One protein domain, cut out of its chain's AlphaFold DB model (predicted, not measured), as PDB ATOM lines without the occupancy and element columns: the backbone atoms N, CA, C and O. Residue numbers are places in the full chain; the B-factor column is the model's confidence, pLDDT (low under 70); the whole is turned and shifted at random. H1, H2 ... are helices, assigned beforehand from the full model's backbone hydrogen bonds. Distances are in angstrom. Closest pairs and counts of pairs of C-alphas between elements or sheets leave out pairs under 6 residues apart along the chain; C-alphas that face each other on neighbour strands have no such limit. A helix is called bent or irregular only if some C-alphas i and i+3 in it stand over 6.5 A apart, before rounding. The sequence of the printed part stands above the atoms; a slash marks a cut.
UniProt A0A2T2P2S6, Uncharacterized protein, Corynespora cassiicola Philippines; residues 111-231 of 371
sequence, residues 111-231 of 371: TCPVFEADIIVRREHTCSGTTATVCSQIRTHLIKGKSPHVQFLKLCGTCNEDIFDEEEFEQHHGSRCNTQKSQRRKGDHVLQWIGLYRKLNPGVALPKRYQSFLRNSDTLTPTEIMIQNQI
ATOM      1  N   THR A 111     -41.805  17.213   8.271       97.50
ATOM      2  CA  THR A 111     -41.754  18.547   8.901       97.50
ATOM      3  C   THR A 111     -40.549  19.336   8.393       97.50
ATOM      4  O   THR A 111     -39.673  18.791   7.722       97.50
ATOM      5  N   CYS A 112     -40.479  20.632   8.688       98.00
ATOM      6  CA  CYS A 112     -39.293  21.424   8.383       98.00
ATOM      7  C   CYS A 112     -38.052  20.856   9.115       98.00
ATOM      8  O   CYS A 112     -38.088  20.708  10.338       98.00
ATOM      9  N   PRO A 113     -36.944  20.563   8.405       98.00
ATOM     10  CA  PRO A 113     -35.744  19.990   9.015       98.00
ATOM     11  C   PRO A 113     -35.061  20.930  10.013       98.00
ATOM     12  O   PRO A 113     -34.514  20.455  11.003       98.00
ATOM     13  N   VAL A 114     -35.113  22.249   9.792       97.88
ATOM     14  CA  VAL A 114     -34.567  23.233  10.743       97.88
ATOM     15  C   VAL A 114     -35.364  23.202  12.044       97.88
ATOM     16  O   VAL A 114     -34.780  23.056  13.107       97.88
ATOM     17  N   PHE A 115     -36.696  23.213  11.958       97.94
ATOM     18  CA  PHE A 115     -37.566  23.136  13.133       97.94
ATOM     19  C   PHE A 115     -37.318  21.876  13.978       97.94
ATOM     20  O   PHE A 115     -37.216  21.954  15.198       97.94
ATOM     21  N   GLU A 116     -37.175  20.711  13.340       97.94
ATOM     22  CA  GLU A 116     -36.848  19.466  14.052       97.94
ATOM     23  C   GLU A 116     -35.490  19.529  14.749       97.94
ATOM     24  O   GLU A 116     -35.363  19.087  15.892       97.94
ATOM     25  N   ALA A 117     -34.480  20.090  14.081       98.06
ATOM     26  CA  ALA A 117     -33.169  20.271  14.686       98.06
ATOM     27  C   ALA A 117     -33.244  21.224  15.887       98.06
ATOM     28  O   ALA A 117     -32.639  20.942  16.923       98.06
ATOM     29  N   ASP A 118     -34.040  22.296  15.791       97.69
ATOM     30  CA  ASP A 118     -34.253  23.234  16.892       97.69
ATOM     31  C   ASP A 118     -34.834  22.527  18.127       97.69
ATOM     32  O   ASP A 118     -34.354  22.733  19.243       97.69
ATOM     33  N   ILE A 119     -35.829  21.652  17.923       97.69
ATOM     34  CA  ILE A 119     -36.446  20.841  18.987       97.69
ATOM     35  C   ILE A 119     -35.421  19.914  19.637       97.69
ATOM     36  O   ILE A 119     -35.358  19.821  20.866       97.69
ATOM     37  N   ILE A 120     -34.610  19.225  18.832       97.56
ATOM     38  CA  ILE A 120     -33.631  18.251  19.331       97.56
ATOM     39  C   ILE A 120     -32.539  18.936  20.154       97.56
ATOM     40  O   ILE A 120     -32.172  18.436  21.217       97.56
ATOM     41  N   VAL A 121     -32.054  20.088  19.689       97.94
ATOM     42  CA  VAL A 121     -31.013  20.879  20.370       97.94
ATOM     43  C   VAL A 121     -31.594  21.751  21.496       97.94
ATOM     44  O   VAL A 121     -30.841  22.299  22.294       97.94
ATOM     45  N   ARG A 122     -32.927  21.836  21.621       97.56
ATOM     46  CA  ARG A 122     -33.647  22.683  22.593       97.56
ATOM     47  C   ARG A 122     -33.312  24.175  22.464       97.56
ATOM     48  O   ARG A 122     -33.202  24.875  23.469       97.56
ATOM     49  N   ARG A 123     -33.152  24.662  21.231       96.31
ATOM     50  CA  ARG A 123     -33.002  26.098  20.937       96.31
ATOM     51  C   ARG A 123     -34.353  26.732  20.612       96.31
ATOM     52  O   ARG A 123     -35.297  26.033  20.249       96.31
ATOM     53  N   GLU A 124     -34.428  28.054  20.730       96.81
ATOM     54  CA  GLU A 124     -35.605  28.815  20.307       96.81
ATOM     55  C   GLU A 124     -35.880  28.596  18.812       96.81
ATOM     56  O   GLU A 124     -34.966  28.592  17.986       96.81
ATOM     57  N   HIS A 125     -37.149  28.361  18.478       94.25
ATOM     58  CA  HIS A 125     -37.557  27.984  17.131       94.25
ATOM     59  C   HIS A 125     -37.686  29.209  16.226       94.25
ATOM     60  O   HIS A 125     -38.522  30.079  16.457       94.25
ATOM     61  N   THR A 126     -36.919  29.237  15.134       92.19
ATOM     62  CA  THR A 126     -37.016  30.298  14.102       92.19
ATOM     63  C   THR A 126     -38.068  29.993  13.028       92.19
ATOM     64  O   THR A 126     -38.451  30.849  12.225       92.19
ATOM     65  N   CYS A 127     -38.536  28.745  13.004       96.31
ATOM     66  CA  CYS A 127     -39.527  28.219  12.080       96.31
ATOM     67  C   CYS A 127     -40.814  27.856  12.827       96.31
ATOM     68  O   CYS A 127     -40.764  27.349  13.942       96.31
ATOM     69  N   SER A 128     -41.972  27.992  12.178       93.88
ATOM     70  CA  SER A 128     -43.264  27.559  12.734       93.88
ATOM     71  C   SER A 128     -43.549  26.056  12.567       93.88
ATOM     72  O   SER A 128     -44.680  25.628  12.781       93.88
ATOM     73  N   GLY A 129     -42.582  25.264  12.091       94.00
ATOM     74  CA  GLY A 129     -42.737  23.816  11.936       94.00
ATOM     75  C   GLY A 129     -43.651  23.386  10.789       94.00
ATOM     76  O   GLY A 129     -44.487  22.502  10.960       94.00
ATOM     77  N   THR A 130     -43.510  23.989   9.604       96.88
ATOM     78  CA  THR A 130     -44.312  23.613   8.427       96.88
ATOM     79  C   THR A 130     -44.248  22.107   8.150       96.88
ATOM     80  O   THR A 130     -43.169  21.522   8.080       96.88
ATOM     81  N   THR A 131     -45.417  21.490   7.955       97.31
ATOM     82  CA  THR A 131     -45.560  20.085   7.552       97.31
ATOM     83  C   THR A 131     -45.955  19.972   6.084       97.31
ATOM     84  O   THR A 131     -46.824  20.712   5.627       97.31
ATOM     85  N   ALA A 132     -45.398  19.002   5.369       96.69
ATOM     86  CA  ALA A 132     -45.649  18.733   3.960       96.69
ATOM     87  C   ALA A 132     -45.729  17.228   3.685       96.69
ATOM     88  O   ALA A 132     -45.227  16.420   4.455       96.69
ATOM     89  N   THR A 133     -46.319  16.832   2.561       94.00
ATOM     90  CA  THR A 133     -46.357  15.415   2.142       94.00
ATOM     91  C   THR A 133     -45.242  15.057   1.160       94.00
ATOM     92  O   THR A 133     -45.008  13.881   0.893       94.00
ATOM     93  N   VAL A 134     -44.549  16.057   0.600       93.69
ATOM     94  CA  VAL A 134     -43.504  15.872  -0.417       93.69
ATOM     95  C   VAL A 134     -42.306  16.771  -0.115       93.69
ATOM     96  O   VAL A 134     -42.465  17.929   0.268       93.69
ATOM     97  N   CYS A 135     -41.091  16.269  -0.348       94.44
ATOM     98  CA  CYS A 135     -39.855  17.007  -0.068       94.44
ATOM     99  C   CYS A 135     -39.713  18.298  -0.909       94.44
ATOM    100  O   CYS A 135     -39.134  19.274  -0.448       94.44
ATOM    101  N   SER A 136     -40.315  18.382  -2.103       95.12
ATOM    102  CA  SER A 136     -40.344  19.625  -2.901       95.12
ATOM    103  C   SER A 136     -41.042  20.790  -2.186       95.12
ATOM    104  O   SER A 136     -40.601  21.935  -2.297       95.12
ATOM    105  N   GLN A 137     -42.094  20.507  -1.414       96.88
ATOM    106  CA  GLN A 137     -42.780  21.513  -0.601       96.88
ATOM    107  C   GLN A 137     -41.889  21.973   0.559       96.88
ATOM    108  O   GLN A 137     -41.810  23.171   0.817       96.88
ATOM    109  N   ILE A 138     -41.155  21.048   1.192       97.75
ATOM    110  CA  ILE A 138     -40.153  21.381   2.217       97.75
ATOM    111  C   ILE A 138     -39.056  22.275   1.631       97.75
ATOM    112  O   ILE A 138     -38.780  23.329   2.192       97.75
ATOM    113  N   ARG A 139     -38.492  21.931   0.467       97.69
ATOM    114  CA  ARG A 139     -37.485  22.765  -0.219       97.69
ATOM    115  C   ARG A 139     -38.009  24.166  -0.524       97.69
ATOM    116  O   ARG A 139     -37.332  25.151  -0.262       97.69
ATOM    117  N   THR A 140     -39.241  24.260  -1.024       97.69
ATOM    118  CA  THR A 140     -39.881  25.554  -1.302       97.69
ATOM    119  C   THR A 140     -40.039  26.374  -0.025       97.69
ATOM    120  O   THR A 140     -39.761  27.567  -0.035       97.69
ATOM    121  N   HIS A 141     -40.443  25.742   1.078       97.94
ATOM    122  CA  HIS A 141     -40.538  26.392   2.380       97.94
ATOM    123  C   HIS A 141     -39.174  26.899   2.880       97.94
ATOM    124  O   HIS A 141     -39.100  28.020   3.369       97.94
ATOM    125  N   LEU A 142     -38.098  26.129   2.702       98.00
ATOM    126  CA  LEU A 142     -36.755  26.549   3.117       98.00
ATOM    127  C   LEU A 142     -36.263  27.803   2.370       98.00
ATOM    128  O   LEU A 142     -35.556  28.604   2.970       98.00
ATOM    129  N   ILE A 143     -36.650  27.987   1.102       97.94
ATOM    130  CA  ILE A 143     -36.193  29.109   0.254       97.94
ATOM    131  C   ILE A 143     -37.157  30.304   0.299       97.94
ATOM    132  O   ILE A 143     -36.739  31.454   0.245       97.94
ATOM    133  N   LYS A 144     -38.467  30.041   0.326       97.19
ATOM    134  CA  LYS A 144     -39.529  31.047   0.124       97.19
ATOM    135  C   LYS A 144     -40.505  31.144   1.297       97.19
ATOM    136  O   LYS A 144     -41.565  31.754   1.165       97.19
ATOM    137  N   GLY A 145     -40.211  30.485   2.416       95.50
ATOM    138  CA  GLY A 145     -41.001  30.598   3.637       95.50
ATOM    139  C   GLY A 145     -41.023  32.030   4.176       95.50
ATOM    140  O   GLY A 145     -40.256  32.883   3.743       95.50
ATOM    141  N   LYS A 146     -41.899  32.293   5.157       94.69
ATOM    142  CA  LYS A 146     -41.963  33.601   5.843       94.69
ATOM    143  C   LYS A 146     -40.603  34.007   6.426       94.69
ATOM    144  O   LYS A 146     -40.238  35.172   6.366       94.69
ATOM    145  N   SER A 147     -39.881  33.027   6.962       93.88
ATOM    146  CA  SER A 147     -38.482  33.110   7.366       93.88
ATOM    147  C   SER A 147     -37.686  32.109   6.519       93.88
ATOM    148  O   SER A 147     -37.672  30.920   6.839       93.88
ATOM    149  N   PRO A 148     -37.090  32.531   5.389       96.50
ATOM    150  CA  PRO A 148     -36.283  31.631   4.577       96.50
ATOM    151  C   PRO A 148     -35.059  31.173   5.377       96.50
ATOM    152  O   PRO A 148     -34.374  31.972   6.012       96.50
ATOM    153  N   HIS A 149     -34.806  29.868   5.356       96.88
ATOM    154  CA  HIS A 149     -33.710  29.233   6.085       96.88
ATOM    155  C   HIS A 149     -32.416  29.183   5.274       96.88
ATOM    156  O   HIS A 149     -31.336  29.105   5.849       96.88
ATOM    157  N   VAL A 150     -32.530  29.204   3.945       97.00
ATOM    158  CA  VAL A 150     -31.402  29.164   3.011       97.00
ATOM    159  C   VAL A 150     -31.661  30.125   1.859       97.00
ATOM    160  O   VAL A 150     -32.800  30.276   1.418       97.00
ATOM    161  N   GLN A 151     -30.605  30.775   1.372       97.44
ATOM    162  CA  GLN A 151     -30.701  31.686   0.225       97.44
ATOM    163  C   GLN A 151     -30.804  30.910  -1.092       97.44
ATOM    164  O   GLN A 151     -31.580  31.276  -1.974       97.44
ATOM    165  N   PHE A 152     -30.072  29.799  -1.187       97.19
ATOM    166  CA  PHE A 152     -30.051  28.919  -2.344       97.19
ATOM    167  C   PHE A 152     -30.266  27.468  -1.916       97.19
ATOM    168  O   PHE A 152     -29.726  26.996  -0.918       97.19
ATOM    169  N   LEU A 153     -31.105  26.763  -2.672       97.25
ATOM    170  CA  LEU A 153     -31.271  25.321  -2.572       97.25
ATOM    171  C   LEU A 153     -31.841  24.805  -3.892       97.25
ATOM    172  O   LEU A 153     -32.966  25.143  -4.273       97.25
ATOM    173  N   LYS A 154     -31.079  23.967  -4.592       95.06
ATOM    174  CA  LYS A 154     -31.536  23.294  -5.811       95.06
ATOM    175  C   LYS A 154     -31.309  21.794  -5.713       95.06
ATOM    176  O   LYS A 154     -30.301  21.330  -5.197       95.06
ATOM    177  N   LEU A 155     -32.260  21.044  -6.258       93.81
ATOM    178  CA  LEU A 155     -32.111  19.615  -6.489       93.81
ATOM    179  C   LEU A 155     -31.495  19.421  -7.874       93.81
ATOM    180  O   LEU A 155     -32.091  19.835  -8.872       93.81
ATOM    181  N   CYS A 156     -30.337  18.774  -7.961       93.06
ATOM    182  CA  CYS A 156     -29.791  18.387  -9.257       93.06
ATOM    183  C   CYS A 156     -30.645  17.262  -9.866       93.06
ATOM    184  O   CYS A 156     -30.795  16.196  -9.272       93.06
ATOM    185  N   GLY A 157     -31.182  17.463 -11.072       89.06
ATOM    186  CA  GLY A 157     -32.029  16.469 -11.748       89.06
ATOM    187  C   GLY A 157     -31.302  15.187 -12.182       89.06
ATOM    188  O   GLY A 157     -31.948  14.188 -12.496       89.06
ATOM    189  N   THR A 158     -29.968  15.190 -12.198       90.88
ATOM    190  CA  THR A 158     -29.149  14.031 -12.580       90.88
ATOM    191  C   THR A 158     -28.733  13.203 -11.378       90.88
ATOM    192  O   THR A 158     -29.004  12.006 -11.351       90.88
ATOM    193  N   CYS A 159     -28.075  13.798 -10.378       90.56
ATOM    194  CA  CYS A 159     -27.653  13.050  -9.190       90.56
ATOM    195  C   CYS A 159     -28.748  12.958  -8.115       90.56
ATOM    196  O   CYS A 159     -28.644  12.117  -7.233       90.56
ATOM    197  N   ASN A 160     -29.840  13.728  -8.226       89.94
ATOM    198  CA  ASN A 160     -30.886  13.852  -7.201       89.94
ATOM    199  C   ASN A 160     -30.349  14.311  -5.835       89.94
ATOM    200  O   ASN A 160     -30.931  13.985  -4.801       89.94
ATOM    201  N   GLU A 161     -29.263  15.081  -5.832       92.69
ATOM    202  CA  GLU A 161     -28.703  15.666  -4.619       92.69
ATOM    203  C   GLU A 161     -29.188  17.098  -4.409       92.69
ATOM    204  O   GLU A 161     -29.329  17.876  -5.355       92.69
ATOM    205  N   ASP A 162     -29.440  17.426  -3.144       95.38
ATOM    206  CA  ASP A 162     -29.743  18.775  -2.682       95.38
ATOM    207  C   ASP A 162     -28.449  19.578  -2.516       95.38
ATOM    208  O   ASP A 162     -27.557  19.155  -1.776       95.38
ATOM    209  N   ILE A 163     -28.350  20.713  -3.208       96.75
ATOM    210  CA  ILE A 163     -27.169  21.584  -3.271       96.75
ATOM    211  C   ILE A 163     -27.556  22.957  -2.729       96.75
ATOM    212  O   ILE A 163     -28.565  23.524  -3.157       96.75
ATOM    213  N   PHE A 164     -26.770  23.463  -1.782       96.81
ATOM    214  CA  PHE A 164     -27.040  24.704  -1.042       96.81
ATOM    215  C   PHE A 164     -26.197  25.886  -1.512       96.81
ATOM    216  O   PHE A 164     -26.534  27.026  -1.208       96.81
ATOM    217  N   ASP A 165     -25.136  25.612  -2.263       96.69
ATOM    218  CA  ASP A 165     -24.239  26.614  -2.813       96.69
ATOM    219  C   ASP A 165     -24.534  26.807  -4.312       96.69
ATOM    220  O   ASP A 165     -24.637  25.846  -5.082       96.69
ATOM    221  N   GLU A 166     -24.750  28.059  -4.715       96.56
ATOM    222  CA  GLU A 166     -25.056  28.407  -6.103       96.56
ATOM    223  C   GLU A 166     -23.851  28.198  -7.024       96.56
ATOM    224  O   GLU A 166     -24.009  27.662  -8.123       96.56
ATOM    225  N   GLU A 167     -22.653  28.528  -6.554       96.06
ATOM    226  CA  GLU A 167     -21.410  28.351  -7.297       96.06
ATOM    227  C   GLU A 167     -21.086  26.858  -7.458       96.06
ATOM    228  O   GLU A 167     -20.763  26.409  -8.564       96.06
ATOM    229  N   GLU A 168     -21.270  26.056  -6.400       95.50
ATOM    230  CA  GLU A 168     -21.144  24.592  -6.477       95.50
ATOM    231  C   GLU A 168     -22.098  24.026  -7.536       95.50
ATOM    232  O   GLU A 168     -21.700  23.214  -8.383       95.50
ATOM    233  N   PHE A 169     -23.352  24.485  -7.521       95.50
ATOM    234  CA  PHE A 169     -24.345  24.061  -8.495       95.50
ATOM    235  C   PHE A 169     -23.905  24.410  -9.916       95.50
ATOM    236  O   PHE A 169     -23.927  23.537 -10.781       95.50
ATOM    237  N   GLU A 170     -23.488  25.643 -10.185       94.19
ATOM    238  CA  GLU A 170     -23.108  26.079 -11.532       94.19
ATOM    239  C   GLU A 170     -21.856  25.360 -12.058       94.19
ATOM    240  O   GLU A 170     -21.852  24.881 -13.200       94.19
ATOM    241  N   GLN A 171     -20.828  25.204 -11.220       94.44
ATOM    242  CA  GLN A 171     -19.547  24.608 -11.612       94.44
ATOM    243  C   GLN A 171     -19.608  23.082 -11.762       94.44
ATOM    244  O   GLN A 171     -18.990  22.519 -12.673       94.44
ATOM    245  N   HIS A 172     -20.347  22.399 -10.883       93.38
ATOM    246  CA  HIS A 172     -20.302  20.935 -10.777       93.38
ATOM    247  C   HIS A 172     -21.573  20.243 -11.260       93.38
ATOM    248  O   HIS A 172     -21.511  19.088 -11.683       93.38
ATOM    249  N   HIS A 173     -22.713  20.933 -11.259       92.94
ATOM    250  CA  HIS A 173     -24.000  20.333 -11.607       92.94
ATOM    251  C   HIS A 173     -24.656  20.975 -12.835       92.94
ATOM    252  O   HIS A 173     -25.320  20.276 -13.588       92.94
ATOM    253  N   GLY A 174     -24.440  22.257 -13.111       81.50
ATOM    254  CA  GLY A 174     -25.077  22.950 -14.230       81.50
ATOM    255  C   GLY A 174     -24.665  22.374 -15.582       81.50
ATOM    256  O   GLY A 174     -25.517  21.992 -16.376       81.50
ATOM    257  N   SER A 175     -23.355  22.280 -15.828       86.44
ATOM    258  CA  SER A 175     -22.800  21.843 -17.119       86.44
ATOM    259  C   SER A 175     -22.401  20.367 -17.167       86.44
ATOM    260  O   SER A 175     -22.376  19.769 -18.244       86.44
ATOM    261  N   ARG A 176     -22.064  19.766 -16.017       87.50
ATOM    262  CA  ARG A 176     -21.569  18.379 -15.940       87.50
ATOM    263  C   ARG A 176     -22.679  17.357 -15.703       87.50
ATOM    264  O   ARG A 176     -22.513  16.189 -16.046       87.50
ATOM    265  N   CYS A 177     -23.824  17.781 -15.171       91.62
ATOM    266  CA  CYS A 177     -24.980  16.922 -14.931       91.62
ATOM    267  C   CYS A 177     -26.086  17.175 -15.975       91.62
ATOM    268  O   CYS A 177     -27.181  17.618 -15.642       91.62
ATOM    269  N   ASN A 178     -25.802  16.879 -17.248       85.94
ATOM    270  CA  ASN A 178     -26.760  17.095 -18.347       85.94
ATOM    271  C   ASN A 178     -27.699  15.905 -18.577       85.94
ATOM    272  O   ASN A 178     -28.793  16.054 -19.119       85.94
ATOM    273  N   THR A 179     -27.282  14.701 -18.182       85.88
ATOM    274  CA  THR A 179     -28.090  13.497 -18.388       85.88
ATOM    275  C   THR A 179     -29.163  13.440 -17.316       85.88
ATOM    276  O   THR A 179     -28.890  13.088 -16.169       85.88
ATOM    277  N   GLN A 180     -30.395  13.799 -17.667       78.81
ATOM    278  CA  GLN A 180     -31.515  13.701 -16.742       78.81
ATOM    279  C   GLN A 180     -31.734  12.228 -16.382       78.81
ATOM    280  O   GLN A 180     -32.119  11.415 -17.225       78.81
ATOM    281  N   LYS A 181     -31.471  11.860 -15.126       79.12
ATOM    282  CA  LYS A 181     -31.833  10.527 -14.650       79.12
ATOM    283  C   LYS A 181     -33.318  10.531 -14.347       79.12
ATOM    284  O   LYS A 181     -33.858  11.511 -13.838       79.12
ATOM    285  N   SER A 182     -33.979   9.413 -14.632       76.31
ATOM    286  CA  SER A 182     -35.342   9.197 -14.156       76.31
ATOM    287  C   SER A 182     -35.340   9.375 -12.641       76.31
ATOM    288  O   SER A 182     -34.675   8.621 -11.923       76.31
ATOM    289  N   GLN A 183     -36.041  10.402 -12.162       72.75
ATOM    290  CA  GLN A 183     -36.204  10.640 -10.738       72.75
ATOM    291  C   GLN A 183     -36.747   9.352 -10.113       72.75
ATOM    292  O   GLN A 183     -37.735   8.797 -10.610       72.75
ATOM    293  N   ARG A 184     -36.081   8.845  -9.063       68.19
ATOM    294  CA  ARG A 184     -36.468   7.588  -8.399       68.19
ATOM    295  C   ARG A 184     -37.974   7.620  -8.125       68.19
ATOM    296  O   ARG A 184     -38.471   8.502  -7.422       68.19
ATOM    297  N   ARG A 185     -38.717   6.710  -8.765       61.53
ATOM    298  CA  ARG A 185     -40.184   6.713  -8.726       61.53
ATOM    299  C   ARG A 185     -40.660   6.517  -7.285       61.53
ATOM    300  O   ARG A 185     -40.126   5.676  -6.576       61.53
ATOM    301  N   LYS A 186     -41.667   7.316  -6.900       58.00
ATOM    302  CA  LYS A 186     -42.567   7.189  -5.732       58.00
ATOM    303  C   LYS A 186     -42.106   6.179  -4.672       58.00
ATOM    304  O   LYS A 186     -42.472   5.014  -4.721       58.00
ATOM    305  N   GLY A 187     -41.374   6.654  -3.675       64.38
ATOM    306  CA  GLY A 187     -41.063   5.837  -2.501       64.38
ATOM    307  C   GLY A 187     -40.159   6.537  -1.508       64.38
ATOM    308  O   GLY A 187     -40.305   6.339  -0.313       64.38
ATOM    309  N   ASP A 188     -39.312   7.444  -1.997       84.06
ATOM    310  CA  ASP A 188     -38.125   7.822  -1.236       84.06
ATOM    311  C   ASP A 188     -38.064   9.292  -0.805       84.06
ATOM    312  O   ASP A 188     -37.006   9.909  -0.695       84.06
ATOM    313  N   HIS A 189     -39.232   9.894  -0.585       89.88
ATOM    314  CA  HIS A 189     -39.313  11.266  -0.082       89.88
ATOM    315  C   HIS A 189     -38.777  11.372   1.351       89.88
ATOM    316  O   HIS A 189     -38.254  12.424   1.711       89.88
ATOM    317  N   VAL A 190     -38.851  10.287   2.134       92.44
ATOM    318  CA  VAL A 190     -38.271  10.217   3.479       92.44
ATOM    319  C   VAL A 190     -36.742  10.180   3.423       92.44
ATOM    320  O   VAL A 190     -36.121  10.982   4.113       92.44
ATOM    321  N   LEU A 191     -36.106   9.357   2.574       92.25
ATOM    322  CA  LEU A 191     -34.637   9.386   2.468       92.25
ATOM    323  C   LEU A 191     -34.131  10.710   1.878       92.25
ATOM    324  O   LEU A 191     -33.129  11.231   2.361       92.25
ATOM    325  N   GLN A 192     -34.847  11.312   0.918       93.12
ATOM    326  CA  GLN A 192     -34.528  12.672   0.459       93.12
ATOM    327  C   GLN A 192     -34.592  13.683   1.606       93.12
ATOM    328  O   GLN A 192     -33.707  14.523   1.742       93.12
ATOM    329  N   TRP A 193     -35.625  13.597   2.445       95.75
ATOM    330  CA  TRP A 193     -35.748  14.457   3.616       95.75
ATOM    331  C   TRP A 193     -34.605  14.234   4.611       95.75
ATOM    332  O   TRP A 193     -34.036  15.202   5.106       95.75
ATOM    333  N   ILE A 194     -34.218  12.981   4.866       95.81
ATOM    334  CA  ILE A 194     -33.098  12.643   5.756       95.81
ATOM    335  C   ILE A 194     -31.776  13.194   5.203       95.81
ATOM    336  O   ILE A 194     -30.985  13.755   5.964       95.81
ATOM    337  N   GLY A 195     -31.540  13.073   3.893       95.25
ATOM    338  CA  GLY A 195     -30.374  13.657   3.226       95.25
ATOM    339  C   GLY A 195     -30.333  15.177   3.378       95.25
ATOM    340  O   GLY A 195     -29.316  15.730   3.800       95.25
ATOM    341  N   LEU A 196     -31.465  15.838   3.132       96.94
ATOM    342  CA  LEU A 196     -31.621  17.281   3.307       96.94
ATOM    343  C   LEU A 196     -31.384  17.714   4.765       96.94
ATOM    344  O   LEU A 196     -30.655  18.674   5.010       96.94
ATOM    345  N   TYR A 197     -31.950  16.988   5.735       97.75
ATOM    346  CA  TYR A 197     -31.783  17.251   7.168       97.75
ATOM    347  C   TYR A 197     -30.315  17.191   7.593       97.75
ATOM    348  O   TYR A 197     -29.838  18.096   8.277       97.75
ATOM    349  N   ARG A 198     -29.592  16.147   7.165       97.25
ATOM    350  CA  ARG A 198     -28.173  15.953   7.496       97.25
ATOM    351  C   ARG A 198     -27.280  17.043   6.910       97.25
ATOM    352  O   ARG A 198     -26.352  17.465   7.592       97.25
ATOM    353  N   LYS A 199     -27.556  17.492   5.680       96.69
ATOM    354  CA  LYS A 199     -26.805  18.594   5.057       96.69
ATOM    355  C   LYS A 199     -27.062  19.932   5.767       96.69
ATOM    356  O   LYS A 199     -26.120  20.680   5.983       96.69
ATOM    357  N   LEU A 200     -28.307  20.208   6.167       97.00
ATOM    358  CA  LEU A 200     -28.670  21.452   6.866       97.00
ATOM    359  C   LEU A 200     -28.165  21.526   8.309       97.00
ATOM    360  O   LEU A 200     -27.848  22.609   8.788       97.00
ATOM    361  N   ASN A 201     -28.150  20.399   9.019       97.25
ATOM    362  CA  ASN A 201     -27.854  20.357  10.449       97.25
ATOM    363  C   ASN A 201     -26.762  19.316  10.743       97.25
ATOM    364  O   ASN A 201     -27.038  18.293  11.386       97.25
ATOM    365  N   PRO A 202     -25.523  19.537  10.265       96.62
ATOM    366  CA  PRO A 202     -24.426  18.617  10.525       96.62
ATOM    367  C   PRO A 202     -24.184  18.497  12.037       96.62
ATOM    368  O   PRO A 202     -24.154  19.489  12.761       96.62
ATOM    369  N   GLY A 203     -24.046  17.263  12.524       96.69
ATOM    370  CA  GLY A 203     -23.813  16.965  13.943       96.69
ATOM    371  C   GLY A 203     -25.071  16.858  14.813       96.69
ATOM    372  O   GLY A 203     -24.988  16.342  15.925       96.69
ATOM    373  N   VAL A 204     -26.249  17.256  14.319       97.81
ATOM    374  CA  VAL A 204     -27.502  17.064  15.061       97.81
ATOM    375  C   VAL A 204     -28.041  15.655  14.816       97.81
ATOM    376  O   VAL A 204     -28.127  15.184  13.680       97.81
ATOM    377  N   ALA A 205     -28.431  14.968  15.892       97.56
ATOM    378  CA  ALA A 205     -29.026  13.639  15.797       97.56
ATOM    379  C   ALA A 205     -30.299  13.655  14.931       97.56
ATOM    380  O   ALA A 205     -31.054  14.627  14.910       97.56
ATOM    381  N   LEU A 206     -30.558  12.555  14.221       96.94
ATOM    382  CA  LEU A 206     -31.773  12.413  13.421       96.94
ATOM    383  C   LEU A 206     -32.994  12.192  14.339       96.94
ATOM    384  O   LEU A 206     -32.894  11.381  15.272       96.94
ATOM    385  N   PRO A 207     -34.162  12.818  14.072       96.62
ATOM    386  CA  PRO A 207     -35.369  12.579  14.856       96.62
ATOM    387  C   PRO A 207     -35.740  11.096  14.894       96.62
ATOM    388  O   PRO A 207     -35.674  10.404  13.876       96.62
ATOM    389  N   LYS A 208     -36.177  10.609  16.064       95.00
ATOM    390  CA  LYS A 208     -36.458   9.180  16.305       95.00
ATOM    391  C   LYS A 208     -37.387   8.561  15.259       95.00
ATOM    392  O   LYS A 208     -37.142   7.440  14.831       95.00
ATOM    393  N   ARG A 209     -38.403   9.306  14.806       93.19
ATOM    394  CA  ARG A 209     -39.362   8.825  13.800       93.19
ATOM    395  C   ARG A 209     -38.722   8.478  12.454       93.19
ATOM    396  O   ARG A 209     -39.224   7.608  11.763       93.19
ATOM    397  N   TYR A 210     -37.584   9.092  12.121       92.75
ATOM    398  CA  TYR A 210     -36.877   8.846  10.867       92.75
ATOM    399  C   TYR A 210     -35.753   7.805  10.978       92.75
ATOM    400  O   TYR A 210     -35.195   7.385   9.966       92.75
ATOM    401  N   GLN A 211     -35.409   7.359  12.190       93.12
ATOM    402  CA  GLN A 211     -34.303   6.417  12.404       93.12
ATOM    403  C   GLN A 211     -34.606   5.007  11.877       93.12
ATOM    404  O   GLN A 211     -33.691   4.301  11.456       93.12
ATOM    405  N   SER A 212     -35.874   4.588  11.863       89.31
ATOM    406  CA  SER A 212     -36.296   3.283  11.329       89.31
ATOM    407  C   SER A 212     -36.028   3.148   9.827       89.31
ATOM    408  O   SER A 212     -35.665   2.069   9.364       89.31
ATOM    409  N   PHE A 213     -36.134   4.246   9.074       88.88
ATOM    410  CA  PHE A 213     -35.888   4.259   7.631       88.88
ATOM    411  C   PHE A 213     -34.420   4.020   7.282       88.88
ATOM    412  O   PHE A 213     -34.143   3.431   6.244       88.88
ATOM    413  N   LEU A 214     -33.497   4.408   8.168       86.25
ATOM    414  CA  LEU A 214     -32.072   4.132   7.996       86.25
ATOM    415  C   LEU A 214     -31.747   2.648   8.191       86.25
ATOM    416  O   LEU A 214     -31.040   2.057   7.385       86.25
ATOM    417  N   ARG A 215     -32.325   2.018   9.220       82.75
ATOM    418  CA  ARG A 215     -32.089   0.588   9.482       82.75
ATOM    419  C   ARG A 215     -32.579  -0.296   8.342       82.75
ATOM    420  O   ARG A 215     -31.970  -1.314   8.045       82.75
ATOM    421  N   ASN A 216     -33.671   0.107   7.699       72.00
ATOM    422  CA  ASN A 216     -34.226  -0.613   6.557       72.00
ATOM    423  C   ASN A 216     -33.483  -0.310   5.250       72.00
ATOM    424  O   ASN A 216     -33.654  -1.051   4.288       72.00
ATOM    425  N   SER A 217     -32.685   0.763   5.200       63.91
ATOM    426  CA  SER A 217     -31.802   1.031   4.068       63.91
ATOM    427  C   SER A 217     -30.474   0.284   4.155       63.91
ATOM    428  O   SER A 217     -29.865   0.102   3.117       63.91
ATOM    429  N   ASP A 218     -30.052  -0.201   5.331       53.09
ATOM    430  CA  ASP A 218     -28.763  -0.897   5.525       53.09
ATOM    431  C   ASP A 218     -28.722  -2.332   4.953       53.09
ATOM    432  O   ASP A 218     -27.663  -2.960   4.915       53.09
ATOM    433  N   THR A 219     -29.843  -2.865   4.453       51.81
ATOM    434  CA  THR A 219     -29.822  -4.016   3.528       51.81
ATOM    435  C   THR A 219     -29.324  -3.641   2.129       51.81
ATOM    436  O   THR A 219     -29.040  -4.533   1.334       51.81
ATOM    437  N   LEU A 220     -29.174  -2.347   1.837       48.75
ATOM    438  CA  LEU A 220     -28.296  -1.830   0.794       48.75
ATOM    439  C   LEU A 220     -27.001  -1.444   1.507       48.75
ATOM    440  O   LEU A 220     -26.994  -0.583   2.386       48.75
ATOM    441  N   THR A 221     -25.906  -2.119   1.182       40.22
ATOM    442  CA  THR A 221     -24.621  -1.906   1.854       40.22
ATOM    443  C   THR A 221     -24.222  -0.411   1.865       40.22
ATOM    444  O   THR A 221     -24.578   0.325   0.943       40.22
ATOM    445  N   PRO A 222     -23.451   0.088   2.854       41.88
ATOM    446  CA  PRO A 222     -22.905   1.454   2.831       41.88
ATOM    447  C   PRO A 222     -22.153   1.760   1.531       41.88
ATOM    448  O   PRO A 222     -22.203   2.877   1.015       41.88
ATOM    449  N   THR A 223     -21.542   0.716   0.962       41.84
ATOM    450  CA  THR A 223     -21.107   0.670  -0.425       41.84
ATOM    451  C   THR A 223     -22.271   0.935  -1.365       41.84
ATOM    452  O   THR A 223     -22.223   1.987  -1.945       41.84
ATOM    453  N   GLU A 224     -23.342   0.151  -1.487       42.34
ATOM    454  CA  GLU A 224     -24.504   0.441  -2.364       42.34
ATOM    455  C   GLU A 224     -25.196   1.801  -2.191       42.34
ATOM    456  O   GLU A 224     -25.693   2.320  -3.187       42.34
ATOM    457  N   ILE A 225     -25.208   2.425  -1.011       50.72
ATOM    458  CA  ILE A 225     -25.768   3.783  -0.841       50.72
ATOM    459  C   ILE A 225     -24.801   4.850  -1.391       50.72
ATOM    460  O   ILE A 225     -25.238   5.787  -2.063       50.72
ATOM    461  N   MET A 226     -23.486   4.688  -1.191       39.91
ATOM    462  CA  MET A 226     -22.473   5.536  -1.838       39.91
ATOM    463  C   MET A 226     -22.275   5.194  -3.318       39.91
ATOM    464  O   MET A 226     -22.127   6.094  -4.122       39.91
ATOM    465  N   ILE A 227     -22.342   3.925  -3.699       44.88
ATOM    466  CA  ILE A 227     -22.185   3.339  -5.032       44.88
ATOM    467  C   ILE A 227     -23.415   3.652  -5.875       44.88
ATOM    468  O   ILE A 227     -23.255   3.990  -7.035       44.88
ATOM    469  N   GLN A 228     -24.639   3.683  -5.349       45.47
ATOM    470  CA  GLN A 228     -25.769   4.196  -6.134       45.47
ATOM    471  C   GLN A 228     -25.695   5.706  -6.383       45.47
ATOM    472  O   GLN A 228     -26.271   6.170  -7.370       45.47
ATOM    473  N   ASN A 229     -24.963   6.449  -5.549       44.62
ATOM    474  CA  ASN A 229     -24.689   7.868  -5.768       44.62
ATOM    475  C   ASN A 229     -23.361   8.116  -6.536       44.62
ATOM    476  O   ASN A 229     -23.259   9.127  -7.222       44.62
ATOM    477  N   GLN A 230     -22.396   7.177  -6.547       38.53
ATOM    478  CA  GLN A 230     -21.070   7.294  -7.192       38.53
ATOM    479  C   GLN A 230     -20.863   6.442  -8.468       38.53
ATOM    480  O   GLN A 230     -20.023   6.813  -9.284       38.53
ATOM    481  N   ILE A 231     -21.610   5.358  -8.732       42.78
ATOM    482  CA  ILE A 231     -21.390   4.470  -9.910       42.78
ATOM    483  C   ILE A 231     -21.725   5.120 -11.259       42.78
ATOM    484  O   ILE A 231     -21.455   4.548 -12.310       42.78
TER     485      ILE A 231
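Overview. This is residues 111 to 231 of the 371 residues of an uncharacterized protein of Corynespora cassiicola Philippines (UniProt A0A2T2P2S6). One helix, H4, runs through the middle, and H1, H2 and H5 pack on it at steep angles, with long links winding between the helices. H3 and H6 lie farther out and touch no helix; H3 is reached through a looping stretch, residues 145 to 165, and H6 comes after a tight turn beyond H5. The printed part has 121 residues with six named helices, in the order H1, H2, H3, H4, H5, H6, and no named strand; the class is all helix, though under half of the residues, 59 of 121, are in named elements. The whole is compact, with a radius of gyration of the C-alphas of 14.9 A, and rounded, spanning 41 by 34 by 26 A.

Along the chain. The printed part begins at Thr 111, and H1 follows as residues 113 to 121, 12.3 A from first to last C-alpha; C-alpha 113 is at (-35.744, 19.990, 9.015). H2 is residues 135 to 144, 14.0 A long. In the stretch after it, residues 154 to 155 pair with residues 162 to 163, antiparallel, a pairing too short to make a named strand. H3 is residues 166 to 174, 9.8 A long; it is neither bent nor irregular, but only just: C-alphas 171 and 174 are 6.3 A apart. H4, the longest helix by residues, is residues 189 to 200, 16.3 A long, and its C-alpha 189 is at (-39.313, 11.266, -0.082). H5 is residues 208 to 217, 15.4 A long; it is only just irregular, with C-alphas 209 and 212 6.8 A apart, and its line is a rough one. H6 is residues 222 to 230, 11.7 A long, with C-alpha 230 at (-21.070, 7.294, -7.192).

Arrangement. H4 is the hub, touching three other helices, and its centre is 3.1 A from the mean of the C-alphas. H1 touches H4, with 5.2 A between their closest C-alphas, those of Pro 113 and Tyr 197. These two run the same way at a steep tilt of 63 degrees. H2 touches residues 189 to 193 of H4 alone, and the closest C-alphas, those of Cys 135 and His 189, are 5.8 A apart. H2 and H4 run the same way at a tilt of 36 degrees, only just steep. H5 touches residues 190 to 194 of H4 alone, with 7.4 A between the closest C-alphas, those of Leu 191 and Phe 213. H4 and H5 run opposite ways at a steep tilt of 68 degrees, only just short of about perpendicular. The packing is mostly crossed: of these three pairs, 0 are at a shallow tilt. H1 and H2 are apart, but only just, with their closest C-alphas 8.2 A from each other. H5 and H6 too are only just apart, at 8.3 A. H3 and H6 are apart, their centres 17.1 A and 16.5 A from the mean of the C-alphas. In H1, H2 and H4 every O i to N i+4 pair is within hydrogen-bond range; in H3 it is 4 of 5, in H5 3 of 6 and in H6 4 of 5.

Size, cuts and confidence. The two C-alphas farthest apart, those of Arg 122 and Thr 179, are 42.4 A apart, and those of Thr 111 and Ile 231, the first and last printed, 31.1 A. The printed part has no cut. The links from H1 to H2, H2 to H3 and H3 to H4 are long, with 13, 21 and 14 residues; the link from H4 to H5 is short, with 7, and that from H5 to H6 is tight, with 4. The mean pLDDT of the printed part is 86.8. Residues 184 to 187 and 217 to 231 are under 70, and the mean over H6 is 43.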